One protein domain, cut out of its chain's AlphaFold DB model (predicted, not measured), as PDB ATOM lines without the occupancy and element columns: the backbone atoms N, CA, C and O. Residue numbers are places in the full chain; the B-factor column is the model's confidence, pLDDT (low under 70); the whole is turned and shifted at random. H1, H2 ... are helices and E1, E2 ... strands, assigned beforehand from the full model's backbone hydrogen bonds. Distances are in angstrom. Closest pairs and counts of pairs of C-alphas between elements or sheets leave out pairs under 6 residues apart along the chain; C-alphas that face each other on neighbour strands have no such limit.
ATOM      1  N   TYR A  75     176.386 186.566 156.961       96.81
ATOM      2  CA  TYR A  75     174.959 186.464 156.694       96.81
ATOM      3  C   TYR A  75     174.275 187.818 156.804       96.81
ATOM      4  O   TYR A  75     174.408 188.509 157.810       96.81
ATOM      5  N   ASP A  76     173.445 188.131 155.813       95.25
ATOM      6  CA  ASP A  76     172.578 189.303 155.839       95.25
ATOM      7  C   ASP A  76     171.115 188.863 155.894       95.25
ATOM      8  O   ASP A  76     170.724 187.837 155.330       95.25
ATOM      9  N   LYS A  77     170.275 189.656 156.563       94.50
ATOM     10  CA  LYS A  77     168.835 189.401 156.625       94.50
ATOM     11  C   LYS A  77     168.134 190.058 155.435       94.50
ATOM     12  O   LYS A  77     168.066 191.280 155.353       94.50
ATOM     13  N   VAL A  78     167.568 189.252 154.541       93.88
ATOM     14  CA  VAL A  78     166.843 189.685 153.338       93.88
ATOM     15  C   VAL A  78     165.424 189.136 153.400       93.88
ATOM     16  O   VAL A  78     165.231 187.928 153.484       93.88
ATOM     17  N   ASN A  79     164.416 190.011 153.359       91.69
ATOM     18  CA  ASN A  79     162.995 189.630 153.424       91.69
ATOM     19  C   ASN A  79     162.631 188.739 154.629       91.69
ATOM     20  O   ASN A  79     161.760 187.885 154.536       91.69
ATOM     21  N   GLY A  80     163.296 188.934 155.771       90.31
ATOM     22  CA  GLY A  80     163.046 188.146 156.981       90.31
ATOM     23  C   GLY A  80     163.939 186.912 157.137       90.31
ATOM     24  O   GLY A  80     164.080 186.432 158.260       90.31
ATOM     25  N   GLU A  81     164.608 186.473 156.073       93.56
ATOM     26  CA  GLU A  81     165.458 185.279 156.046       93.56
ATOM     27  C   GLU A  81     166.939 185.647 156.070       93.56
ATOM     28  O   GLU A  81     167.358 186.624 155.451       93.56
ATOM     29  N   PHE A  82     167.749 184.852 156.762       95.50
ATOM     30  CA  PHE A  82     169.200 185.003 156.705       95.50
ATOM     31  C   PHE A  82     169.742 184.332 155.447       95.50
ATOM     32  O   PHE A  82     169.459 183.163 155.193       95.50
ATOM     33  N   LYS A  83     170.531 185.073 154.668       95.69
ATOM     34  CA  LYS A  83     171.167 184.593 153.438       95.69
ATOM     35  C   LYS A  83     172.676 184.816 153.505       95.69
ATOM     36  O   LYS A  83     173.086 185.879 153.977       95.69
ATOM     37  N   PRO A  84     173.498 183.864 153.029       96.12
ATOM     38  CA  PRO A  84     174.937 184.070 152.950       96.12
ATOM     39  C   PRO A  84     175.253 185.280 152.068       96.12
ATOM     40  O   PRO A  84     174.705 185.407 150.972       96.12
ATOM     41  N   ASN A  85     176.102 186.182 152.549       96.38
ATOM     42  CA  ASN A  85     176.416 187.441 151.874       96.38
ATOM     43  C   ASN A  85     177.668 187.332 150.987       96.38
ATOM     44  O   ASN A  85     178.317 186.287 150.887       96.38
ATOM     45  N   LYS A  86     178.031 188.423 150.308       96.00
ATOM     46  CA  LYS A  86     179.214 188.451 149.434       96.00
ATOM     47  C   LYS A  86     180.525 188.163 150.169       96.00
ATOM     48  O   LYS A  86     181.420 187.595 149.549       96.00
ATOM     49  N   LEU A  87     180.651 188.480 151.461       94.94
ATOM     50  CA  LEU A  87     181.840 188.117 152.245       94.94
ATOM     51  C   LEU A  87     181.985 186.596 152.364       94.94
ATOM     52  O   LEU A  87     183.068 186.067 152.113       94.94
ATOM     53  N   TYR A  88     180.888 185.890 152.650       95.31
ATOM     54  CA  TYR A  88     180.868 184.426 152.685       95.31
ATOM     55  C   TYR A  88     181.365 183.811 151.370       95.31
ATOM     56  O   TYR A  88     182.310 183.019 151.360       95.31
ATOM     57  N   TYR A  89     180.778 184.214 150.241       96.19
ATOM     58  CA  TYR A  89     181.164 183.669 148.938       96.19
ATOM     59  C   TYR A  89     182.556 184.127 148.484       96.19
ATOM     60  O   TYR A  89     183.268 183.352 147.850       96.19
ATOM     61  N   GLY A  90     182.980 185.343 148.841       94.44
ATOM     62  CA  GLY A  90     184.335 185.836 148.583       94.44
ATOM     63  C   GLY A  90     185.395 184.953 149.241       94.44
ATOM     64  O   GLY A  90     186.352 184.536 148.590       94.44
ATOM     65  N   ASN A  91     185.162 184.557 150.494       91.94
ATOM     66  CA  ASN A  91     186.031 183.617 151.201       91.94
ATOM     67  C   ASN A  91     186.073 182.241 150.522       91.94
ATOM     68  O   ASN A  91     187.147 181.650 150.381       91.94
ATOM     69  N   LEU A  92     184.924 181.726 150.067       93.19
ATOM     70  CA  LEU A  92     184.867 180.455 149.337       93.19
ATOM     71  C   LEU A  92     185.636 180.512 148.013       93.19
ATOM     72  O   LEU A  92     186.347 179.561 147.683       93.19
ATOM     73  N   LEU A  93     185.529 181.620 147.276       94.88
ATOM     74  CA  LEU A  93     186.278 181.840 146.040       94.88
ATOM     75  C   LEU A  93     187.787 181.804 146.289       94.88
ATOM     76  O   LEU A  93     188.508 181.120 145.565       94.88
ATOM     77  N   ASP A  94     188.268 182.462 147.345       91.69
ATOM     78  CA  ASP A  94     189.695 182.474 147.677       91.69
ATOM     79  C   ASP A  94     190.209 181.113 148.161       91.69
ATOM     80  O   ASP A  94     191.347 180.727 147.869       91.69
ATOM     81  N   VAL A  95     189.373 180.336 148.850       89.88
ATOM     82  CA  VAL A  95     189.674 178.935 149.171       89.88
ATOM     83  C   VAL A  95     189.802 178.101 147.894       89.88
ATOM     84  O   VAL A  95     190.823 177.438 147.710       89.88
ATOM     85  N   GLN A  96     188.834 178.171 146.974       92.38
ATOM     86  CA  GLN A  96     188.901 177.401 145.727       92.38
ATOM     87  C   GLN A  96     190.047 177.851 144.819       92.38
ATOM     88  O   GLN A  96     190.684 177.009 144.195       92.38
ATOM     89  N   ASN A  97     190.371 179.145 144.789       92.44
ATOM     90  CA  ASN A  97     191.523 179.668 144.054       92.44
ATOM     91  C   ASN A  97     192.845 179.091 144.587       92.44
ATOM     92  O   ASN A  97     193.727 178.723 143.810       92.44
ATOM     93  N   ARG A  98     192.994 178.963 145.913       91.19
ATOM     94  CA  ARG A  98     194.170 178.303 146.506       91.19
ATOM     95  C   ARG A  98     194.255 176.835 146.096       91.19
ATOM     96  O   ARG A  98     195.300 176.427 145.591       91.19
ATOM     97  N   SER A  99     193.157 176.087 146.209       90.19
ATOM     98  CA  SER A  99     193.107 174.683 145.777       90.19
ATOM     99  C   SER A  99     193.352 174.516 144.272       90.19
ATOM    100  O   SER A  99     194.030 173.579 143.860       90.19
ATOM    101  N   LEU A 100     192.869 175.438 143.432       92.19
ATOM    102  CA  LEU A 100     193.165 175.452 141.997       92.19
ATOM    103  C   LEU A 100     194.665 175.656 141.749       92.19
ATOM    104  O   LEU A 100     195.269 174.910 140.982       92.19
ATOM    105  N   LYS A 101     195.295 176.623 142.428       91.81
ATOM    106  CA  LYS A 101     196.744 176.869 142.316       91.81
ATOM    107  C   LYS A 101     197.576 175.660 142.749       91.81
ATOM    108  O   LYS A 101     198.658 175.454 142.206       91.81
ATOM    109  N   GLU A 102     197.107 174.882 143.720       92.50
ATOM    110  CA  GLU A 102     197.736 173.619 144.125       92.50
ATOM    111  C   GLU A 102     197.560 172.529 143.067       92.50
ATOM    112  O   GLU A 102     198.544 171.901 142.685       92.50
ATOM    113  N   ALA A 103     196.352 172.357 142.523       91.69
ATOM    114  CA  ALA A 103     196.095 171.403 141.445       91.69
ATOM    115  C   ALA A 103     196.937 171.707 140.188       91.69
ATOM    116  O   ALA A 103     197.497 170.790 139.591       91.69
ATOM    117  N   ILE A 104     197.096 172.992 139.838       92.00
ATOM    118  CA  ILE A 104     197.986 173.452 138.758       92.00
ATOM    119  C   ILE A 104     199.440 173.075 139.056       92.00
ATOM    120  O   ILE A 104     200.109 172.504 138.199       92.00
ATOM    121  N   ARG A 105     199.932 173.345 140.273       94.69
ATOM    122  CA  ARG A 105     201.304 172.982 140.677       94.69
ATOM    123  C   ARG A 105     201.555 171.474 140.615       94.69
ATOM    124  O   ARG A 105     202.658 171.062 140.268       94.69
ATOM    125  N   SER A 106     200.540 170.671 140.917       93.94
ATOM    126  CA  SER A 106     200.603 169.206 140.882       93.94
ATOM    127  C   SER A 106     200.278 168.603 139.508       93.94
ATOM    128  O   SER A 106     200.309 167.383 139.372       93.94
ATOM    129  N   ASN A 107     199.973 169.420 138.490       95.19
ATOM    130  CA  ASN A 107     199.524 168.988 137.158       95.19
ATOM    131  C   ASN A 107     198.319 168.018 137.175       95.19
ATOM    132  O   ASN A 107     198.180 167.164 136.295       95.19
ATOM    133  N   ASP A 108     197.415 168.154 138.150       95.69
ATOM    134  CA  ASP A 108     196.206 167.328 138.236       95.69
ATOM    135  C   ASP A 108     195.088 167.913 137.363       95.69
ATOM    136  O   ASP A 108     194.260 168.709 137.807       95.69
ATOM    137  N   SER A 109     195.060 167.508 136.093       94.00
ATOM    138  CA  SER A 109     194.066 167.974 135.111       94.00
ATOM    139  C   SER A 109     192.603 167.784 135.539       94.00
ATOM    140  O   SER A 109     191.760 168.615 135.190       94.00
ATOM    141  N   LYS A 110     192.286 166.735 136.313       93.56
ATOM    142  CA  LYS A 110     190.914 166.475 136.774       93.56
ATOM    143  C   LYS A 110     190.520 167.454 137.866       93.56
ATOM    144  O   LYS A 110     189.439 168.043 137.798       93.56
ATOM    145  N   GLU A 111     191.392 167.653 138.852       92.31
ATOM    146  CA  GLU A 111     191.136 168.637 139.900       92.31
ATOM    147  C   GLU A 111     191.136 170.060 139.335       92.31
ATOM    148  O   GLU A 111     190.245 170.824 139.686       92.31
ATOM    149  N   ILE A 112     192.005 170.407 138.381       93.12
ATOM    150  CA  ILE A 112     191.971 171.723 137.712       93.12
ATOM    151  C   ILE A 112     190.581 172.009 137.122       93.12
ATOM    152  O   ILE A 112     189.975 173.029 137.451       93.12
ATOM    153  N   ALA A 113     190.040 171.099 136.303       93.81
ATOM    154  CA  ALA A 113     188.730 171.285 135.673       93.81
ATOM    155  C   ALA A 113     187.595 171.399 136.706       93.81
ATOM    156  O   ALA A 113     186.715 172.259 136.600       93.81
ATOM    157  N   LYS A 114     187.642 170.561 137.747       93.69
ATOM    158  CA  LYS A 114     186.672 170.571 138.846       93.69
ATOM    159  C   LYS A 114     186.713 171.877 139.642       93.69
ATOM    160  O   LYS A 114     185.661 172.448 139.922       93.69
ATOM    161  N   ARG A 115     187.905 172.373 139.992       92.50
ATOM    162  CA  ARG A 115     188.065 173.631 140.741       92.50
ATOM    163  C   ARG A 115     187.664 174.838 139.907       92.50
ATOM    164  O   ARG A 115     187.004 175.721 140.442       92.50
ATOM    165  N   GLN A 116     187.976 174.844 138.612       93.06
ATOM    166  CA  GLN A 116     187.546 175.914 137.713       93.06
ATOM    167  C   GLN A 116     186.018 175.990 137.623       93.06
ATOM    168  O   GLN A 116     185.443 177.052 137.839       93.06
ATOM    169  N   THR A 117     185.361 174.845 137.412       93.50
ATOM    170  CA  THR A 117     183.890 174.762 137.400       93.50
ATOM    171  C   THR A 117     183.304 175.264 138.719       93.50
ATOM    172  O   THR A 117     182.351 176.039 138.732       93.50
ATOM    173  N   ARG A 118     183.911 174.879 139.849       92.88
ATOM    174  CA  ARG A 118     183.455 175.319 141.169       92.88
ATOM    175  C   ARG A 118     183.625 176.823 141.387       92.88
ATOM    176  O   ARG A 118     182.780 177.427 142.040       92.88
ATOM    177  N   ILE A 119     184.694 177.424 140.869       94.56
ATOM    178  CA  ILE A 119     184.883 178.878 140.902       94.56
ATOM    179  C   ILE A 119     183.769 179.565 140.109       94.56
ATOM    180  O   ILE A 119     183.155 180.484 140.639       94.56
ATOM    181  N   ASP A 120     183.447 179.093 138.903       93.19
ATOM    182  CA  ASP A 120     182.387 179.693 138.082       93.19
ATOM    183  C   ASP A 120     181.010 179.640 138.774       93.19
ATOM    184  O   ASP A 120     180.281 180.635 138.781       93.19
ATOM    185  N   GLU A 121     180.684 178.516 139.426       93.81
ATOM    186  CA  GLU A 121     179.483 178.378 140.268       93.81
ATOM    187  C   GLU A 121     179.476 179.396 141.418       93.81
ATOM    188  O   GLU A 121     178.508 180.134 141.602       93.81
ATOM    189  N   LEU A 122     180.582 179.486 142.162       95.44
ATOM    190  CA  LEU A 122     180.701 180.411 143.289       95.44
ATOM    191  C   LEU A 122     180.658 181.877 142.854       95.44
ATOM    192  O   LEU A 122     180.173 182.713 143.611       95.44
ATOM    193  N   ILE A 123     181.130 182.214 141.651       95.75
ATOM    194  CA  ILE A 123     180.999 183.566 141.098       95.75
ATOM    195  C   ILE A 123     179.521 183.888 140.846       95.75
ATOM    196  O   ILE A 123     179.084 185.007 141.131       95.75
ATOM    197  N   ALA A 124     178.738 182.938 140.328       95.00
ATOM    198  CA  ALA A 124     177.304 183.136 140.131       95.00
ATOM    199  C   ALA A 124     176.584 183.376 141.470       95.00
ATOM    200  O   ALA A 124     175.820 184.339 141.589       95.00
ATOM    201  N   ASP A 125     176.895 182.576 142.491       95.19
ATOM    202  CA  ASP A 125     176.348 182.757 143.837       95.19
ATOM    203  C   ASP A 125     176.783 184.098 144.448       95.19
ATOM    204  O   ASP A 125     175.951 184.871 144.927       95.19
ATOM    205  N   PHE A 126     178.071 184.441 144.340       96.94
ATOM    206  CA  PHE A 126     178.628 185.711 144.808       96.94
ATOM    207  C   PHE A 126     177.912 186.913 144.193       96.94
ATOM    208  O   PHE A 126     177.653 187.900 144.880       96.94
ATOM    209  N   LYS A 127     177.562 186.866 142.902       95.44
ATOM    210  CA  LYS A 127     176.833 187.957 142.237       95.44
ATOM    211  C   LYS A 127     175.449 188.171 142.835       95.44
ATOM    212  O   LYS A 127     175.078 189.320 143.075       95.44
ATOM    213  N   ASN A 128     174.737 187.083 143.108       94.31
ATOM    214  CA  ASN A 128     173.361 187.106 143.600       94.31
ATOM    215  C   ASN A 128     173.258 187.310 145.119       94.31
ATOM    216  O   ASN A 128     172.197 187.686 145.614       94.31
ATOM    217  N   ALA A 129     174.345 187.082 145.857       96.19
ATOM    218  CA  ALA A 129     174.384 187.257 147.301       96.19
ATOM    219  C   ALA A 129     174.146 188.723 147.724       96.19
ATOM    220  O   ALA A 129     174.584 189.639 147.022       96.19
ATOM    221  N   PRO A 130     173.493 188.977 148.869       95.56
ATOM    222  CA  PRO A 130     173.383 190.315 149.443       95.56
ATOM    223  C   PRO A 130     174.731 190.839 149.959       95.56
ATOM    224  O   PRO A 130     175.713 190.099 150.054       95.56
ATOM    225  N   GLY A 131     174.751 192.124 150.302       92.19
ATOM    226  CA  GLY A 131     175.889 192.771 150.943       92.19
ATOM    227  C   GLY A 131     176.826 193.493 149.977       92.19
ATOM    228  O   GLY A 131     176.716 193.399 148.750       92.19
ATOM    229  N   GLU A 132     177.743 194.257 150.562       91.38
ATOM    230  CA  GLU A 132     178.788 194.976 149.837       91.38
ATOM    231  C   GLU A 132     179.843 194.025 149.263       91.38
ATOM    232  O   GLU A 132     180.050 192.918 149.754       91.38
ATOM    233  N   VAL A 133     180.500 194.440 148.180       94.69
ATOM    234  CA  VAL A 133     181.517 193.620 147.510       94.69
ATOM    235  C   VAL A 133     182.822 193.688 148.308       94.69
ATOM    236  O   VAL A 133     183.403 194.772 148.377       94.69
ATOM    237  N   PRO A 134     183.311 192.570 148.878       94.38
ATOM    238  CA  PRO A 134     184.575 192.559 149.596       94.38
ATOM    239  C   PRO A 134     185.780 192.567 148.656       94.38
ATOM    240  O   PRO A 134     185.674 192.279 147.459       94.38
ATOM    241  N   HIS A 135     186.963 192.823 149.212       92.44
ATOM    242  CA  HIS A 135     188.201 192.474 148.527       92.44
ATOM    243  C   HIS A 135     188.357 190.948 148.472       92.44
ATOM    244  O   HIS A 135     188.465 190.294 149.505       92.44
ATOM    245  N   VAL A 136     188.387 190.397 147.258       92.94
ATOM    246  CA  VAL A 136     188.594 188.965 146.996       92.94
ATOM    247  C   VAL A 136     189.923 188.802 146.264       92.94
ATOM    248  O   VAL A 136     190.132 189.422 145.216       92.94
ATOM    249  N   ILE A 137     190.821 187.968 146.791       89.75
ATOM    250  CA  ILE A 137     192.181 187.792 146.257       89.75
ATOM    251  C   ILE A 137     192.134 187.270 144.818       89.75
ATOM    252  O   ILE A 137     192.918 187.718 143.978       89.75
ATOM    253  N   LEU A 138     191.211 186.354 144.506       90.38
ATOM    254  CA  LEU A 138     190.986 185.869 143.142       90.38
ATOM    255  C   LEU A 138     190.830 187.033 142.153       90.38
ATOM    256  O   LEU A 138     191.618 187.138 141.220       90.38
ATOM    257  N   PHE A 139     189.907 187.959 142.413       93.19
ATOM    258  CA  PHE A 139     189.640 189.110 141.542       93.19
ATOM    259  C   PHE A 139     190.737 190.180 141.578       93.19
ATOM    260  O   PHE A 139     190.925 190.915 140.610       93.19
ATOM    261  N   ALA A 140     191.472 190.283 142.688       88.12
ATOM    262  CA  ALA A 140     192.614 191.186 142.791       88.12
ATOM    263  C   ALA A 140     193.807 190.706 141.950       88.12
ATOM    264  O   ALA A 140     194.520 191.524 141.368       88.12
ATOM    265  N   THR A 141     194.016 189.387 141.889       88.19
ATOM    266  CA  THR A 141     195.109 188.755 141.131       88.19
ATOM    267  C   THR A 141     194.753 188.460 139.674       88.19
ATOM    268  O   THR A 141     195.656 188.420 138.844       88.19
ATOM    269  N   ASP A 142     193.466 188.316 139.357       86.69
ATOM    270  CA  ASP A 142     192.928 188.134 138.007       86.69
ATOM    271  C   ASP A 142     191.769 189.117 137.767       86.69
ATOM    272  O   ASP A 142     190.591 188.843 138.025       86.69
ATOM    273  N   GLN A 143     192.122 190.313 137.290       87.50
ATOM    274  CA  GLN A 143     191.141 191.368 137.027       87.50
ATOM    275  C   GLN A 143     190.256 191.059 135.815       87.50
ATOM    276  O   GLN A 143     189.123 191.541 135.757       87.50
ATOM    277  N   GLU A 144     190.744 190.267 134.856       89.69
ATOM    278  CA  GLU A 144     189.973 189.879 133.674       89.69
ATOM    279  C   GLU A 144     188.804 188.978 134.069       89.69
ATOM    280  O   GLU A 144     187.690 189.166 133.577       89.69
ATOM    281  N   MET A 145     189.011 188.071 135.030       87.94
ATOM    282  CA  MET A 145     187.942 187.244 135.586       87.94
ATOM    283  C   MET A 145     186.840 188.092 136.235       87.94
ATOM    284  O   MET A 145     185.655 187.880 135.972       87.94
ATOM    285  N   ALA A 146     187.201 189.104 137.026       89.62
ATOM    286  CA  ALA A 146     186.218 190.012 137.614       89.62
ATOM    287  C   ALA A 146     185.421 190.765 136.532       89.62
ATOM    288  O   ALA A 146     184.191 190.812 136.582       89.62
ATOM    289  N   GLN A 147     186.106 191.298 135.514       90.50
ATOM    290  CA  GLN A 147     185.483 192.039 134.412       90.50
ATOM    291  C   GLN A 147     184.554 191.159 133.570       90.50
ATOM    292  O   GLN A 147     183.409 191.540 133.328       90.50
ATOM    293  N   LYS A 148     185.007 189.961 133.185       90.88
ATOM    294  CA  LYS A 148     184.231 188.982 132.408       90.88
ATOM    295  C   LYS A 148     182.910 188.637 133.089       90.88
ATOM    296  O   LYS A 148     181.890 188.476 132.422       90.88
ATOM    297  N   HIS A 149     182.920 188.536 134.415       90.19
ATOM    298  CA  HIS A 149     181.735 188.192 135.190       90.19
ATOM    299  C   HIS A 149     180.951 189.419 135.685       90.19
ATOM    300  O   HIS A 149     179.901 189.250 136.310       90.19
ATOM    301  N   GLY A 150     181.390 190.641 135.362       90.75
ATOM    302  CA  GLY A 150     180.730 191.883 135.769       90.75
ATOM    303  C   GLY A 150     180.777 192.120 137.279       90.75
ATOM    304  O   GLY A 150     179.828 192.660 137.843       90.75
ATOM    305  N   ILE A 151     181.842 191.667 137.943       92.38
ATOM    306  CA  ILE A 151     182.055 191.883 139.372       92.38
ATOM    307  C   ILE A 151     182.608 193.298 139.570       92.38
ATOM    308  O   ILE A 151     183.685 193.605 139.048       92.38
ATOM    309  N   PRO A 152     181.899 194.183 140.295       90.75
ATOM    310  CA  PRO A 152     182.417 195.511 140.583       90.75
ATOM    311  C   PRO A 152     183.626 195.416 141.520       90.75
ATOM    312  O   PRO A 152     183.809 194.436 142.239       90.75
ATOM    313  N   LYS A 153     184.461 196.455 141.531       90.50
ATOM    314  CA  LYS A 153     185.521 196.580 142.540       90.50
ATOM    315  C   LYS A 153     184.900 196.847 143.921       90.50
ATOM    316  O   LYS A 153     183.824 197.451 143.971       90.50
ATOM    317  N   PRO A 154     185.564 196.448 145.022       92.19
ATOM    318  CA  PRO A 154     185.150 196.866 146.357       92.19
ATOM    319  C   PRO A 154     185.105 198.395 146.443       92.19
ATOM    320  O   PRO A 154     185.933 199.087 145.840       92.19
ATOM    321  N   SER A 155     184.119 198.926 147.166       91.38
ATOM    322  CA  SER A 155     184.013 200.363 147.421       91.38
ATOM    323  C   SER A 155     185.130 200.827 148.364       91.38
ATOM    324  O   SER A 155     185.697 200.036 149.119       91.38
ATOM    325  N   ASN A 156     185.427 202.129 148.371       91.38
ATOM    326  CA  ASN A 156     186.343 202.699 149.367       91.38
ATOM    327  C   ASN A 156     185.805 202.535 150.799       91.38
ATOM    328  O   ASN A 156     186.589 202.391 151.734       91.38
ATOM    329  N   ASP A 157     184.481 202.523 150.959       90.75
ATOM    330  CA  ASP A 157     183.822 202.366 152.256       90.75
ATOM    331  C   ASP A 157     184.044 200.967 152.839       90.75
ATOM    332  O   ASP A 157     184.275 200.846 154.042       90.75
ATOM    333  N   TRP A 158     184.090 199.931 151.990       92.12
ATOM    334  CA  TRP A 158     184.369 198.564 152.429       92.12
ATOM    335  C   TRP A 158     185.697 198.469 153.186       92.12
ATOM    336  O   TRP A 158     185.773 197.812 154.223       92.12
ATOM    337  N   TYR A 159     186.740 199.168 152.725       90.88
ATOM    338  CA  TYR A 159     188.060 199.127 153.364       90.88
ATOM    339  C   TYR A 159     188.059 199.680 154.796       90.88
ATOM    340  O   TYR A 159     188.908 199.280 155.591       90.88
ATOM    341  N   ASN A 160     187.103 200.552 155.130       91.19
ATOM    342  CA  ASN A 160     186.905 201.098 156.475       91.19
ATOM    343  C   ASN A 160     185.760 200.404 157.237       91.19
ATOM    344  O   ASN A 160     185.422 200.813 158.348       91.19
ATOM    345  N   SER A 161     185.132 199.388 156.641       90.81
ATOM    346  CA  SER A 161     183.998 198.670 157.221       90.81
ATOM    347  C   SER A 161     184.450 197.662 158.289       90.81
ATOM    348  O   SER A 161     185.578 197.163 158.244       90.81
ATOM    349  N   PRO A 162     183.556 197.256 159.209       89.88
ATOM    350  CA  PRO A 162     183.823 196.141 160.120       89.88
ATOM    351  C   PRO A 162     183.971 194.789 159.398       89.88
ATOM    352  O   PRO A 162     184.460 193.833 160.001       89.88
ATOM    353  N   TYR A 163     183.562 194.690 158.127       89.88
ATOM    354  CA  TYR A 163     183.710 193.486 157.309       89.88
ATOM    355  C   TYR A 163     185.141 193.311 156.779       89.88
ATOM    356  O   TYR A 163     185.557 192.178 156.538       89.88
ATOM    357  N   ASN A 164     185.922 194.393 156.656       90.75
ATOM    358  CA  ASN A 164     187.357 194.341 156.360       90.75
ATOM    359  C   ASN A 164     188.185 194.134 157.646       90.75
ATOM    360  O   ASN A 164     189.023 194.949 158.025       90.75
ATOM    361  N   ASN A 165     187.907 193.036 158.345       87.75
ATOM    362  CA  ASN A 165     188.617 192.603 159.546       87.75
ATOM    363  C   ASN A 165     188.985 191.123 159.394       87.75
ATOM    364  O   ASN A 165     188.159 190.318 158.960       87.75
ATOM    365  N   ASP A 166     190.196 190.751 159.806       85.62
ATOM    366  CA  ASP A 166     190.681 189.369 159.826       85.62
ATOM    367  C   ASP A 166     189.709 188.396 160.498       85.62
ATOM    368  O   ASP A 166     189.569 187.253 160.054       85.62
ATOM    369  N   LEU A 167     189.015 188.817 161.552       86.00
ATOM    370  CA  LEU A 167     188.056 187.977 162.256       86.00
ATOM    371  C   LEU A 167     186.752 187.788 161.467       86.00
ATOM    372  O   LEU A 167     186.232 186.671 161.399       86.00
ATOM    373  N   ALA A 168     186.268 188.838 160.801       87.88
ATOM    374  CA  ALA A 168     185.106 188.753 159.922       87.88
ATOM    375  C   ALA A 168     185.425 187.872 158.707       87.88
ATOM    376  O   ALA A 168     184.650 186.984 158.357       87.88
ATOM    377  N   ALA A 169     186.612 188.039 158.124       84.56
ATOM    378  CA  ALA A 169     187.080 187.225 157.012       84.56
ATOM    379  C   ALA A 169     187.296 185.757 157.416       84.56
ATOM    380  O   ALA A 169     186.865 184.853 156.710       84.56
ATOM    381  N   SER A 170     187.936 185.489 158.556       80.62
ATOM    382  CA  SER A 170     188.349 184.123 158.908       80.62
ATOM    383  C   SER A 170     187.343 183.323 159.727       80.62
ATOM    384  O   SER A 170     187.364 182.097 159.659       80.62
ATOM    385  N   GLN A 171     186.487 183.987 160.501       86.12
ATOM    386  CA  GLN A 171     185.542 183.338 161.414       86.12
ATOM    387  C   GLN A 171     184.107 183.834 161.244       86.12
ATOM    388  O   GLN A 171     183.226 183.351 161.946       86.12
ATOM    389  N   GLY A 172     183.849 184.818 160.381       89.44
ATOM    390  CA  GLY A 172     182.517 185.402 160.246       89.44
ATOM    391  C   GLY A 172     182.064 186.154 161.495       89.44
ATOM    392  O   GLY A 172     180.868 186.320 161.703       89.44
ATOM    393  N   ARG A 173     182.993 186.590 162.350       88.62
ATOM    394  CA  ARG A 173     182.697 187.254 163.628       88.62
ATOM    395  C   ARG A 173     183.268 188.665 163.651       88.62
ATOM    396  O   ARG A 173     184.308 188.926 163.062       88.62
ATOM    397  N   PHE A 174     182.608 189.558 164.381       88.31
ATOM    398  CA  PHE A 174     183.074 190.938 164.570       88.31
ATOM    399  C   PHE A 174     183.892 191.140 165.849       88.31
ATOM    400  O   PHE A 174     184.546 192.166 166.002       88.31
TER     401      PHE A 174
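What this domain is: This is residues 75 to 174 of the 312 residues of an uncharacterized protein of Sporosarcina luteola (UniProt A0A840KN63). A long helical hairpin, H1 and H2 side by side, makes the long axis; a small strand hairpin, E1 and E2, sits at the end where H1 begins. Four short helices and their links are loosely arranged beside it, with H3 packing on H1. The printed part has 100 residues, in the order E1 E2 H1 H2 H3 H4 H5 H6; the two-strand sheet, E1 - E2, is antiparallel, and the class is mostly helix. It is compact, radius of gyration of the C-alphas 14.1 A, with an elongated outline of 43 by 27 by 27 A.

How they stand to each other: Begin with E1, residues 75 to 78, and E2, residues 81 to 84, an antiparallel hairpin at 139 degrees; look for N 76 and O 83, 2.9 A apart, within hydrogen-bond range. Next, H1, residues 86 to 105, and H2, residues 109 to 128, form a helical hairpin. They touch at a shallow tilt of 14 degrees, opposite ways; their closest C-alphas, of Tyr 89 and Phe 126, are 5.3 A apart. H3, residues 137 to 141, touches H1 at its residues 93 to 97 alone, with the closest C-alphas, of Asp 94 and Leu 138, 5.8 A apart. H4, residues 143 to 148, is close to H3 but not clearly touching, with the closest C-alphas, of Phe 139 and Ala 146, 5.3 A apart. H5, residues 156 to 159, touches no helix. H6, residues 166 to 171, is close to H1 but not clearly touching, about perpendicular at 85 degrees, with the closest C-alphas, of Asn 91 and Ala 169, 6.9 A apart. Every O i to N i+4 pair is within hydrogen-bond range in H1, H2, H3, H4 and H6; H5 is too short for one.

Where its parts are: Find C-alpha 75, where E1 begins, at (174.959, 186.464, 156.694). H1 starts at C-alpha 86, (179.214, 188.451, 149.434), and runs 28.4 A; H2 runs 29.4 A. H6 ends at C-alpha 171, (185.542, 183.338, 161.414).

The domain as a whole: The two C-alphas farthest apart, of Gly 80 and Asn 107, are 45.7 A apart. The printed part has no cut and no long link. Mean pLDDT of the printed part is 92.1, and no printed residue is under 70.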